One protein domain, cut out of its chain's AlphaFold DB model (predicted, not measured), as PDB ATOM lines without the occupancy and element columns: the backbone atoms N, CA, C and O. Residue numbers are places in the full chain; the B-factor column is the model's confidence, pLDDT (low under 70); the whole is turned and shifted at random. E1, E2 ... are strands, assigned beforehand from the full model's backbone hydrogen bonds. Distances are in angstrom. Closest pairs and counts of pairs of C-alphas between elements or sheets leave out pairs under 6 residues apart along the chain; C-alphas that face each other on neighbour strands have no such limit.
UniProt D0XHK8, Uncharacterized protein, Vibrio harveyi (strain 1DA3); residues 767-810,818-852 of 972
ATOM      1  N   THR A 767       7.107  23.042 -42.365       62.78
ATOM      2  CA  THR A 767       7.700  24.375 -42.210       62.78
ATOM      3  C   THR A 767       8.581  24.489 -40.958       62.78
ATOM      4  O   THR A 767       9.624  25.130 -40.991       62.78
ATOM      5  N   ASN A 768       8.191  23.851 -39.849       66.56
ATOM      6  CA  ASN A 768       8.751  24.115 -38.514       66.56
ATOM      7  C   ASN A 768       9.469  22.894 -37.902       66.56
ATOM      8  O   ASN A 768       9.648  22.839 -36.683       66.56
ATOM      9  N   SER A 769       9.829  21.899 -38.719       72.88
ATOM     10  CA  SER A 769      10.472  20.656 -38.270       72.88
ATOM     11  C   SER A 769      11.874  20.875 -37.677       72.88
ATOM     12  O   SER A 769      12.516  21.903 -37.904       72.88
ATOM     13  N   ILE A 770      12.340  19.883 -36.914       75.06
ATOM     14  CA  ILE A 770      13.720  19.756 -36.431       75.06
ATOM     15  C   ILE A 770      14.365  18.624 -37.229       75.06
ATOM     16  O   ILE A 770      14.206  17.452 -36.887       75.06
ATOM     17  N   ASP A 771      15.091  18.982 -38.282       75.81
ATOM     18  CA  ASP A 771      15.682  18.027 -39.216       75.81
ATOM     19  C   ASP A 771      17.188  17.891 -38.941       75.81
ATOM     20  O   ASP A 771      17.984  18.769 -39.286       75.81
ATOM     21  N   LEU A 772      17.581  16.778 -38.314       79.94
ATOM     22  CA  LEU A 772      18.979  16.360 -38.148       79.94
ATOM     23  C   LEU A 772      19.401  15.526 -39.361       79.94
ATOM     24  O   LEU A 772      18.902  14.415 -39.538       79.94
ATOM     25  N   ILE A 773      20.273  16.070 -40.215       76.38
ATOM     26  CA  ILE A 773      20.645  15.455 -41.501       76.38
ATOM     27  C   ILE A 773      22.149  15.613 -41.735       76.38
ATOM     28  O   ILE A 773      22.664  16.727 -41.691       76.38
ATOM     29  N   ASP A 774      22.852  14.514 -42.004       80.38
ATOM     30  CA  ASP A 774      24.292  14.535 -42.280       80.38
ATOM     31  C   ASP A 774      24.613  15.155 -43.648       80.38
ATOM     32  O   ASP A 774      23.938  14.890 -44.644       80.38
ATOM     33  N   HIS A 775      25.657  15.985 -43.700       76.31
ATOM     34  CA  HIS A 775      26.084  16.691 -44.902       76.31
ATOM     35  C   HIS A 775      27.617  16.716 -45.018       76.31
ATOM     36  O   HIS A 775      28.295  17.583 -44.468       76.31
ATOM     37  N   SER A 776      28.155  15.799 -45.826       89.44
ATOM     38  CA  SER A 776      29.589  15.645 -46.128       89.44
ATOM     39  C   SER A 776      30.475  15.394 -44.898       89.44
ATOM     40  O   SER A 776      30.774  14.244 -44.594       89.44
ATOM     41  N   ASP A 777      30.908  16.450 -44.212       88.44
ATOM     42  CA  ASP A 777      31.857  16.443 -43.096       88.44
ATOM     43  C   ASP A 777      31.217  16.784 -41.735       88.44
ATOM     44  O   ASP A 777      31.868  16.631 -40.701       88.44
ATOM     45  N   HIS A 778      29.948  17.212 -41.704       78.69
ATOM     46  CA  HIS A 778      29.241  17.568 -40.469       78.69
ATOM     47  C   HIS A 778      27.722  17.324 -40.538       78.69
ATOM     48  O   HIS A 778      27.117  17.309 -41.609       78.69
ATOM     49  N   THR A 779      27.078  17.162 -39.379       82.88
ATOM     50  CA  THR A 779      25.611  17.063 -39.276       82.88
ATOM     51  C   THR A 779      24.969  18.451 -39.292       82.88
ATOM     52  O   THR A 779      25.347  19.333 -38.518       82.88
ATOM     53  N   TRP A 780      23.964  18.649 -40.142       82.56
ATOM     54  CA  TRP A 780      23.136  19.852 -40.169       82.56
ATOM     55  C   TRP A 780      21.967  19.764 -39.185       82.56
ATOM     56  O   TRP A 780      21.308  18.733 -39.064       82.56
ATOM     57  N   PHE A 781      21.663  20.896 -38.548       81.94
ATOM     58  CA  PHE A 781      20.486  21.098 -37.702       81.94
ATOM     59  C   PHE A 781      19.542  22.080 -38.412       81.94
ATOM     60  O   PHE A 781      19.711  23.298 -38.325       81.94
ATOM     61  N   ARG A 782      18.601  21.552 -39.206       78.50
ATOM     62  CA  ARG A 782      17.749  22.333 -40.118       78.50
ATOM     63  C   ARG A 782      16.336  22.563 -39.585       78.50
ATOM     64  O   ARG A 782      15.784  21.750 -38.851       78.50
ATOM     65  N   ASN A 783      15.760  23.680 -40.022       80.31
ATOM     66  CA  ASN A 783      14.356  24.054 -39.879       80.31
ATOM     67  C   ASN A 783      14.005  24.945 -41.086       80.31
ATOM     68  O   ASN A 783      14.715  25.922 -41.341       80.31
ATOM     69  N   SER A 784      12.969  24.607 -41.865       78.38
ATOM     70  CA  SER A 784      12.709  25.283 -43.151       78.38
ATOM     71  C   SER A 784      12.094  26.686 -43.020       78.38
ATOM     72  O   SER A 784      12.159  27.470 -43.966       78.38
ATOM     73  N   ALA A 785      11.619  27.071 -41.830       79.19
ATOM     74  CA  ALA A 785      11.262  28.449 -41.485       79.19
ATOM     75  C   ALA A 785      12.489  29.363 -41.254       79.19
ATOM     76  O   ALA A 785      12.323  30.527 -40.876       79.19
ATOM     77  N   ASN A 786      13.717  28.844 -41.413       79.19
ATOM     78  CA  ASN A 786      14.993  29.541 -41.180       79.19
ATOM     79  C   ASN A 786      15.094  30.216 -39.794       79.19
ATOM     80  O   ASN A 786      15.841  31.179 -39.600       79.19
ATOM     81  N   THR A 787      14.310  29.723 -38.829       81.25
ATOM     82  CA  THR A 787      14.070  30.361 -37.533       81.25
ATOM     83  C   THR A 787      14.015  29.320 -36.424       81.25
ATOM     84  O   THR A 787      13.167  28.433 -36.427       81.25
ATOM     85  N   TRP A 788      14.880  29.493 -35.430       84.75
ATOM     86  CA  TRP A 788      14.874  28.770 -34.163       84.75
ATOM     87  C   TRP A 788      14.439  29.715 -33.049       84.75
ATOM     88  O   TRP A 788      14.912  30.849 -32.995       84.75
ATOM     89  N   THR A 789      13.583  29.248 -32.140       81.25
ATOM     90  CA  THR A 789      13.112  30.024 -30.984       81.25
ATOM     91  C   THR A 789      13.113  29.150 -29.737       81.25
ATOM     92  O   THR A 789      12.480  28.098 -29.705       81.25
ATOM     93  N   PHE A 790      13.802  29.615 -28.701       84.44
ATOM     94  CA  PHE A 790      13.873  29.005 -27.380       84.44
ATOM     95  C   PHE A 790      13.035  29.864 -26.431       84.44
ATOM     96  O   PHE A 790      13.349  31.040 -26.258       84.44
ATOM     97  N   GLN A 791      11.968  29.313 -25.850       82.44
ATOM     98  CA  GLN A 791      11.071  30.027 -24.933       82.44
ATOM     99  C   GLN A 791      11.200  29.462 -23.510       82.44
ATOM    100  O   GLN A 791      11.176  28.246 -23.320       82.44
ATOM    101  N   GLY A 792      11.322  30.343 -22.516       77.25
ATOM    102  CA  GLY A 792      11.195  30.000 -21.098       77.25
ATOM    103  C   GLY A 792       9.742  30.037 -20.604       77.25
ATOM    104  O   GLY A 792       8.914  30.783 -21.123       77.25
ATOM    105  N   GLY A 793       9.444  29.256 -19.563       73.94
ATOM    106  CA  GLY A 793       8.131  29.234 -18.909       73.94
ATOM    107  C   GLY A 793       7.158  28.177 -19.449       73.94
ATOM    108  O   GLY A 793       7.511  27.333 -20.267       73.94
ATOM    109  N   GLY A 794       5.928  28.196 -18.923       67.62
ATOM    110  CA  GLY A 794       4.864  27.226 -19.238       67.62
ATOM    111  C   GLY A 794       3.595  27.835 -19.847       67.62
ATOM    112  O   GLY A 794       2.578  27.151 -19.926       67.62
ATOM    113  N   ALA A 795       3.633  29.113 -20.233       63.81
ATOM    114  CA  ALA A 795       2.528  29.818 -20.884       63.81
ATOM    115  C   ALA A 795       2.705  29.839 -22.414       63.81
ATOM    116  O   ALA A 795       3.830  29.799 -22.916       63.81
ATOM    117  N   GLY A 796       1.596  29.914 -23.156       70.50
ATOM    118  CA  GLY A 796       1.627  30.066 -24.615       70.50
ATOM    119  C   GLY A 796       2.129  31.447 -25.049       70.50
ATOM    120  O   GLY A 796       1.908  32.423 -24.336       70.50
ATOM    121  N   ASP A 797       2.788  31.501 -26.210       68.31
ATOM    122  CA  ASP A 797       3.188  32.701 -26.963       68.31
ATOM    123  C   ASP A 797       3.758  33.885 -26.147       68.31
ATOM    124  O   ASP A 797       3.587  35.052 -26.508       68.31
ATOM    125  N   ASP A 798       4.505  33.611 -25.071       76.88
ATOM    126  CA  ASP A 798       5.242  34.647 -24.342       76.88
ATOM    127  C   ASP A 798       6.579  34.942 -25.029       76.88
ATOM    128  O   ASP A 798       7.651  34.460 -24.648       76.88
ATOM    129  N   TRP A 799       6.499  35.798 -26.045       76.81
ATOM    130  CA  TRP A 799       7.658  36.312 -26.764       76.81
ATOM    131  C   TRP A 799       8.666  37.002 -25.831       76.81
ATOM    132  O   TRP A 799       9.867  36.920 -26.082       76.81
ATOM    133  N   THR A 800       8.241  37.578 -24.699       71.19
ATOM    134  CA  THR A 800       9.161  38.242 -23.758       71.19
ATOM    135  C   THR A 800      10.096  37.269 -23.033       71.19
ATOM    136  O   THR A 800      11.151  37.685 -22.556       71.19
ATOM    137  N   GLN A 801       9.793  35.968 -23.037       78.06
ATOM    138  CA  GLN A 801      10.684  34.905 -22.559       78.06
ATOM    139  C   GLN A 801      11.360  34.123 -23.701       78.06
ATOM    140  O   GLN A 801      11.876  33.029 -23.470       78.06
ATOM    141  N   THR A 802      11.395  34.670 -24.924       80.19
ATOM    142  CA  THR A 802      12.084  34.053 -26.072       80.19
ATOM    143  C   THR A 802      13.524  34.522 -26.273       80.19
ATOM    144  O   THR A 802      13.890  35.654 -25.959       80.19
ATOM    145  N   PHE A 803      14.315  33.660 -26.903       83.31
ATOM    146  CA  PHE A 803      15.539  33.981 -27.629       83.31
ATOM    147  C   PHE A 803      15.509  33.248 -28.978       83.31
ATOM    148  O   PHE A 803      15.165  32.066 -29.019       83.31
ATOM    149  N   SER A 804      15.858  33.922 -30.076       83.06
ATOM    150  CA  SER A 804      15.805  33.352 -31.427       83.06
ATOM    151  C   SER A 804      17.105  33.518 -32.214       83.06
ATOM    152  O   SER A 804      17.770  34.552 -32.121       83.06
ATOM    153  N   PHE A 805      17.383  32.535 -33.076       86.94
ATOM    154  CA  PHE A 805      18.241  32.674 -34.256       86.94
ATOM    155  C   PHE A 805      17.325  32.689 -35.487       86.94
ATOM    156  O   PHE A 805      16.584  31.729 -35.686       86.94
ATOM    157  N   ALA A 806      17.318  33.754 -36.291       81.75
ATOM    158  CA  ALA A 806      16.366  33.888 -37.400       81.75
ATOM    159  C   ALA A 806      16.961  34.596 -38.623       81.75
ATOM    160  O   ALA A 806      17.287  35.785 -38.558       81.75
ATOM    161  N   LEU A 807      17.013  33.903 -39.760       79.56
ATOM    162  CA  LEU A 807      17.356  34.472 -41.065       79.56
ATOM    163  C   LEU A 807      16.069  34.706 -41.871       79.56
ATOM    164  O   LEU A 807      15.163  33.875 -41.845       79.56
ATOM    165  N   ASP A 808      15.950  35.842 -42.559       76.56
ATOM    166  CA  ASP A 808      14.868  36.029 -43.538       76.56
ATOM    167  C   ASP A 808      15.119  35.170 -44.787       76.56
ATOM    168  O   ASP A 808      16.250  34.768 -45.056       76.56
ATOM    169  N   ALA A 809      14.069  34.880 -45.559       71.94
ATOM    170  CA  ALA A 809      14.202  34.085 -46.778       71.94
ATOM    171  C   ALA A 809      15.186  34.747 -47.762       71.94
ATOM    172  O   ALA A 809      14.940  35.851 -48.256       71.94
ATOM    173  N   VAL A 810      16.300  34.064 -48.030       64.62
ATOM    174  CA  VAL A 810      17.293  34.475 -49.029       64.62
ATOM    175  C   VAL A 810      16.728  34.292 -50.437       64.62
ATOM    176  O   VAL A 810      16.007  33.331 -50.711       64.62
ATOM    177  N   TRP A 818      21.492  39.414 -43.154       76.56
ATOM    178  CA  TRP A 818      22.149  39.154 -41.870       76.56
ATOM    179  C   TRP A 818      21.278  38.255 -40.981       76.56
ATOM    180  O   TRP A 818      20.062  38.443 -40.896       76.56
ATOM    181  N   MET A 819      21.890  37.305 -40.268       82.62
ATOM    182  CA  MET A 819      21.185  36.510 -39.257       82.62
ATOM    183  C   MET A 819      20.823  37.383 -38.050       82.62
ATOM    184  O   MET A 819      21.690  38.004 -37.436       82.62
ATOM    185  N   ARG A 820      19.544  37.383 -37.660       79.62
ATOM    186  CA  ARG A 820      19.067  38.054 -36.445       79.62
ATOM    187  C   ARG A 820      19.268  37.136 -35.243       79.62
ATOM    188  O   ARG A 820      18.900  35.962 -35.298       79.62
ATOM    189  N   VAL A 821      19.814  37.682 -34.159       85.12
ATOM    190  CA  VAL A 821      20.093  36.957 -32.911       85.12
ATOM    191  C   VAL A 821      19.608  37.789 -31.727       85.12
ATOM    192  O   VAL A 821      20.074  38.913 -31.540       85.12
ATOM    193  N   GLY A 822      18.684  37.256 -30.926       80.44
ATOM    194  CA  GLY A 822      18.190  37.951 -29.731       80.44
ATOM    195  C   GLY A 822      16.771  37.584 -29.302       80.44
ATOM    196  O   GLY A 822      16.095  36.770 -29.926       80.44
ATOM    197  N   GLN A 823      16.317  38.214 -28.221       78.44
ATOM    198  CA  GLN A 823      14.933  38.146 -27.729       78.44
ATOM    199  C   GLN A 823      13.998  38.949 -28.641       78.44
ATOM    200  O   GLN A 823      14.369  40.047 -29.047       78.44
ATOM    201  N   ARG A 824      12.784  38.455 -28.921       72.06
ATOM    202  CA  ARG A 824      11.744  39.187 -29.675       72.06
ATOM    203  C   ARG A 824      10.668  39.718 -28.721       72.06
ATOM    204  O   ARG A 824      10.492  39.185 -27.636       72.06
ATOM    205  N   GLN A 825       9.927  40.755 -29.117       71.62
ATOM    206  CA  GLN A 825       8.800  41.276 -28.319       71.62
ATOM    207  C   GLN A 825       7.427  40.756 -28.797       71.62
ATOM    208  O   GLN A 825       6.445  40.853 -28.067       71.62
ATOM    209  N   SER A 826       7.345  40.202 -30.010       73.44
ATOM    210  CA  SER A 826       6.134  39.604 -30.589       73.44
ATOM    211  C   SER A 826       6.485  38.703 -31.783       73.44
ATOM    212  O   SER A 826       7.644  38.636 -32.203       73.44
ATOM    213  N   ASN A 827       5.466  38.068 -32.368       63.09
ATOM    214  CA  ASN A 827       5.543  37.304 -33.617       63.09
ATOM    215  C   ASN A 827       5.733  38.165 -34.890       63.09
ATOM    216  O   ASN A 827       5.803  37.618 -35.992       63.09
ATOM    217  N   ALA A 828       5.806  39.495 -34.776       63.53
ATOM    218  CA  ALA A 828       5.938  40.386 -35.925       63.53
ATOM    219  C   ALA A 828       7.310  40.264 -36.617       63.53
ATOM    220  O   ALA A 828       8.343  39.989 -35.995       63.53
ATOM    221  N   THR A 829       7.343  40.545 -37.924       56.38
ATOM    222  CA  THR A 829       8.587  40.634 -38.717       56.38
ATOM    223  C   THR A 829       9.554  41.688 -38.172       56.38
ATOM    224  O   THR A 829      10.767  41.489 -38.208       56.38
ATOM    225  N   HIS A 830       9.021  42.759 -37.577       55.28
ATOM    226  CA  HIS A 830       9.780  43.860 -36.988       55.28
ATOM    227  C   HIS A 830       9.400  44.039 -35.513       55.28
ATOM    228  O   HIS A 830       8.222  44.072 -35.166       55.28
ATOM    229  N   GLY A 831      10.398  44.183 -34.642       55.44
ATOM    230  CA  GLY A 831      10.211  44.372 -33.204       55.44
ATOM    231  C   GLY A 831      11.520  44.764 -32.523       55.44
ATOM    232  O   GLY A 831      12.587  44.700 -33.134       55.44
ATOM    233  N   ARG A 832      11.454  45.182 -31.255       56.47
ATOM    234  CA  ARG A 832      12.655  45.485 -30.463       56.47
ATOM    235  C   ARG A 832      13.365  44.183 -30.101       56.47
ATOM    236  O   ARG A 832      12.843  43.411 -29.299       56.47
ATOM    237  N   TYR A 833      14.551  43.970 -30.664       61.72
ATOM    238  CA  TYR A 833      15.430  42.880 -30.256       61.72
ATOM    239  C   TYR A 833      16.284  43.320 -29.064       61.72
ATOM    240  O   TYR A 833      16.934  44.365 -29.136       61.72
ATOM    241  N   ARG A 834      16.339  42.531 -27.980       63.53
ATOM    242  CA  ARG A 834      17.479  42.632 -27.048       63.53
ATOM    243  C   ARG A 834      18.618  41.790 -27.611       63.53
ATOM    244  O   ARG A 834      18.429  40.601 -27.866       63.53
ATOM    245  N   GLY A 835      19.761  42.437 -27.832       68.69
ATOM    246  CA  GLY A 835      20.935  41.838 -28.462       68.69
ATOM    247  C   GLY A 835      21.647  40.792 -27.601       68.69
ATOM    248  O   GLY A 835      21.313  40.563 -26.437       68.69
ATOM    249  N   LEU A 836      22.655  40.162 -28.200       78.44
ATOM    250  CA  LEU A 836      23.442  39.096 -27.590       78.44
ATOM    251  C   LEU A 836      24.327  39.619 -26.442       78.44
ATOM    252  O   LEU A 836      25.227  40.428 -26.660       78.44
ATOM    253  N   ARG A 837      24.124  39.096 -25.228       79.88
ATOM    254  CA  ARG A 837      25.047  39.273 -24.097       79.88
ATOM    255  C   ARG A 837      26.035  38.104 -24.081       79.88
ATOM    256  O   ARG A 837      25.672  37.006 -23.673       79.88
ATOM    257  N   ILE A 838      27.263  38.335 -24.542       82.88
ATOM    258  CA  ILE A 838      28.336  37.330 -24.504       82.88
ATOM    259  C   ILE A 838      29.023  37.402 -23.141       82.88
ATOM    260  O   ILE A 838      29.531  38.455 -22.754       82.88
ATOM    261  N   GLU A 839      29.059  36.286 -22.418       85.81
ATOM    262  CA  GLU A 839      29.697  36.184 -21.102       85.81
ATOM    263  C   GLU A 839      30.585  34.944 -21.019       85.81
ATOM    264  O   GLU A 839      30.302  33.922 -21.644       85.81
ATOM    265  N   LYS A 840      31.647  35.020 -20.215       85.25
ATOM    266  CA  LYS A 840      32.512  33.886 -19.872       85.25
ATOM    267  C   LYS A 840      32.611  33.743 -18.356       85.25
ATOM    268  O   LYS A 840      32.638  34.733 -17.623       85.25
ATOM    269  N   TYR A 841      32.654  32.503 -17.875       85.88
ATOM    270  CA  TYR A 841      32.847  32.210 -16.457       85.88
ATOM    271  C   TYR A 841      34.346  32.109 -16.163       85.88
ATOM    272  O   TYR A 841      35.018  31.203 -16.650       85.88
ATOM    273  N   TYR A 842      34.880  33.051 -15.387       86.88
ATOM    274  CA  TYR A 842      36.312  33.150 -15.097       86.88
ATOM    275  C   TYR A 842      36.542  33.565 -13.640       86.88
ATOM    276  O   TYR A 842      35.843  34.428 -13.114       86.88
ATOM    277  N   ASN A 843      37.499  32.923 -12.959       85.50
ATOM    278  CA  ASN A 843      37.797  33.134 -11.533       85.50
ATOM    279  C   ASN A 843      36.540  33.206 -10.636       85.50
ATOM    280  O   ASN A 843      36.384  34.103  -9.808       85.50
ATOM    281  N   LYS A 844      35.635  32.233 -10.821       87.81
ATOM    282  CA  LYS A 844      34.344  32.077 -10.121       87.81
ATOM    283  C   LYS A 844      33.329  33.219 -10.316       87.81
ATOM    284  O   LYS A 844      32.329  33.270  -9.603       87.81
ATOM    285  N   ARG A 845      33.545  34.119 -11.281       83.69
ATOM    286  CA  ARG A 845      32.636  35.227 -11.614       83.69
ATOM    287  C   ARG A 845      32.203  35.138 -13.075       83.69
ATOM    288  O   ARG A 845      32.945  34.657 -13.927       83.69
ATOM    289  N   VAL A 846      31.004  35.632 -13.359       80.31
ATOM    290  CA  VAL A 846      30.578  35.916 -14.733       80.31
ATOM    291  C   VAL A 846      31.194  37.256 -15.135       80.31
ATOM    292  O   VAL A 846      31.064  38.238 -14.399       80.31
ATOM    293  N   VAL A 847      31.902  37.286 -16.263       82.00
ATOM    294  CA  VAL A 847      32.504  38.493 -16.848       82.00
ATOM    295  C   VAL A 847      32.151  38.577 -18.334       82.00
ATOM    296  O   VAL A 847      31.757  37.574 -18.930       82.00
ATOM    297  N   GLY A 848      32.306  39.755 -18.945       82.25
ATOM    298  CA  GLY A 848      32.099  39.920 -20.388       82.25
ATOM    299  C   GLY A 848      32.964  38.946 -21.193       82.25
ATOM    300  O   GLY A 848      34.149  38.779 -20.901       82.25
ATOM    301  N   GLY A 849      32.348  38.269 -22.160       83.00
ATOM    302  CA  GLY A 849      33.031  37.408 -23.120       83.00
ATOM    303  C   GLY A 849      33.536  38.193 -24.329       83.00
ATOM    304  O   GLY A 849      33.218  39.368 -24.500       83.00
ATOM    305  N   ASP A 850      34.331  37.532 -25.164       82.44
ATOM    306  CA  ASP A 850      35.041  38.173 -26.272       82.44
ATOM    307  C   ASP A 850      34.298  37.942 -27.598       82.44
ATOM    308  O   ASP A 850      33.847  36.829 -27.873       82.44
ATOM    309  N   LEU A 851      34.192  38.978 -28.436       87.50
ATOM    310  CA  LEU A 851      33.603  38.891 -29.776       87.50
ATOM    311  C   LEU A 851      34.703  39.019 -30.834       87.50
ATOM    312  O   LEU A 851      35.165  40.120 -31.122       87.50
ATOM    313  N   SER A 852      35.126  37.892 -31.409       85.56
ATOM    314  CA  SER A 852      36.115  37.874 -32.490       85.56
ATOM    315  C   SER A 852      35.416  37.946 -33.851       85.56
ATOM    316  O   SER A 852      34.748  37.000 -34.261       85.56
TER     317      SER A 852
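This is residues 767 to 810 and 818 to 852 of the 972 residues of an uncharacterized protein of Vibrio harveyi (strain 1DA3) (UniProt D0XHK8). You will find little regular structure here: three small separate sheets, with E3, E4 and E5 in the middle and two hairpins, E1 and E2, E6 and E7, set off from it in different directions. The printed part has 79 residues, 31 of them in seven named strands, E1 to E7 in order, all antiparallel; the class is all strand. It is loose, with a radius of gyration of the C-alphas of 15.5 A, and spans 42 by 37 by 28 A.

Find C-alpha 771 at (15.682, 18.027, -39.216), where E1, residues 771 to 775, begins. Then come E2, 778 to 782; E3, 787 to 791, 13.0 A long; E4, 802 to 806; E5, 820 to 822; E6, 839 to 842; and E7, 845 to 848, ending at (32.099, 39.920, -20.388).

Within hydrogen-bond range look for N 788 and O 805 in hairpin E3 and E4, 2.8 A; N 806 and O 820 between E4 and E5, 2.9 A; N 771 and O 782 in hairpin E1 and E2, 2.9 A; N 840 and O 847 in hairpin E6 and E7, 2.9 A. The strands of different sheets are apart.

The farthest C-alphas, of Thr 767 and Asn 843, are 43.9 A apart. Residues 811 to 817 are not printed, leaving 9.8 A between C-alphas 810 and 818. The link E5 to E6 is long, 16 residues; of these, 827 to 835 have pLDDT under 70.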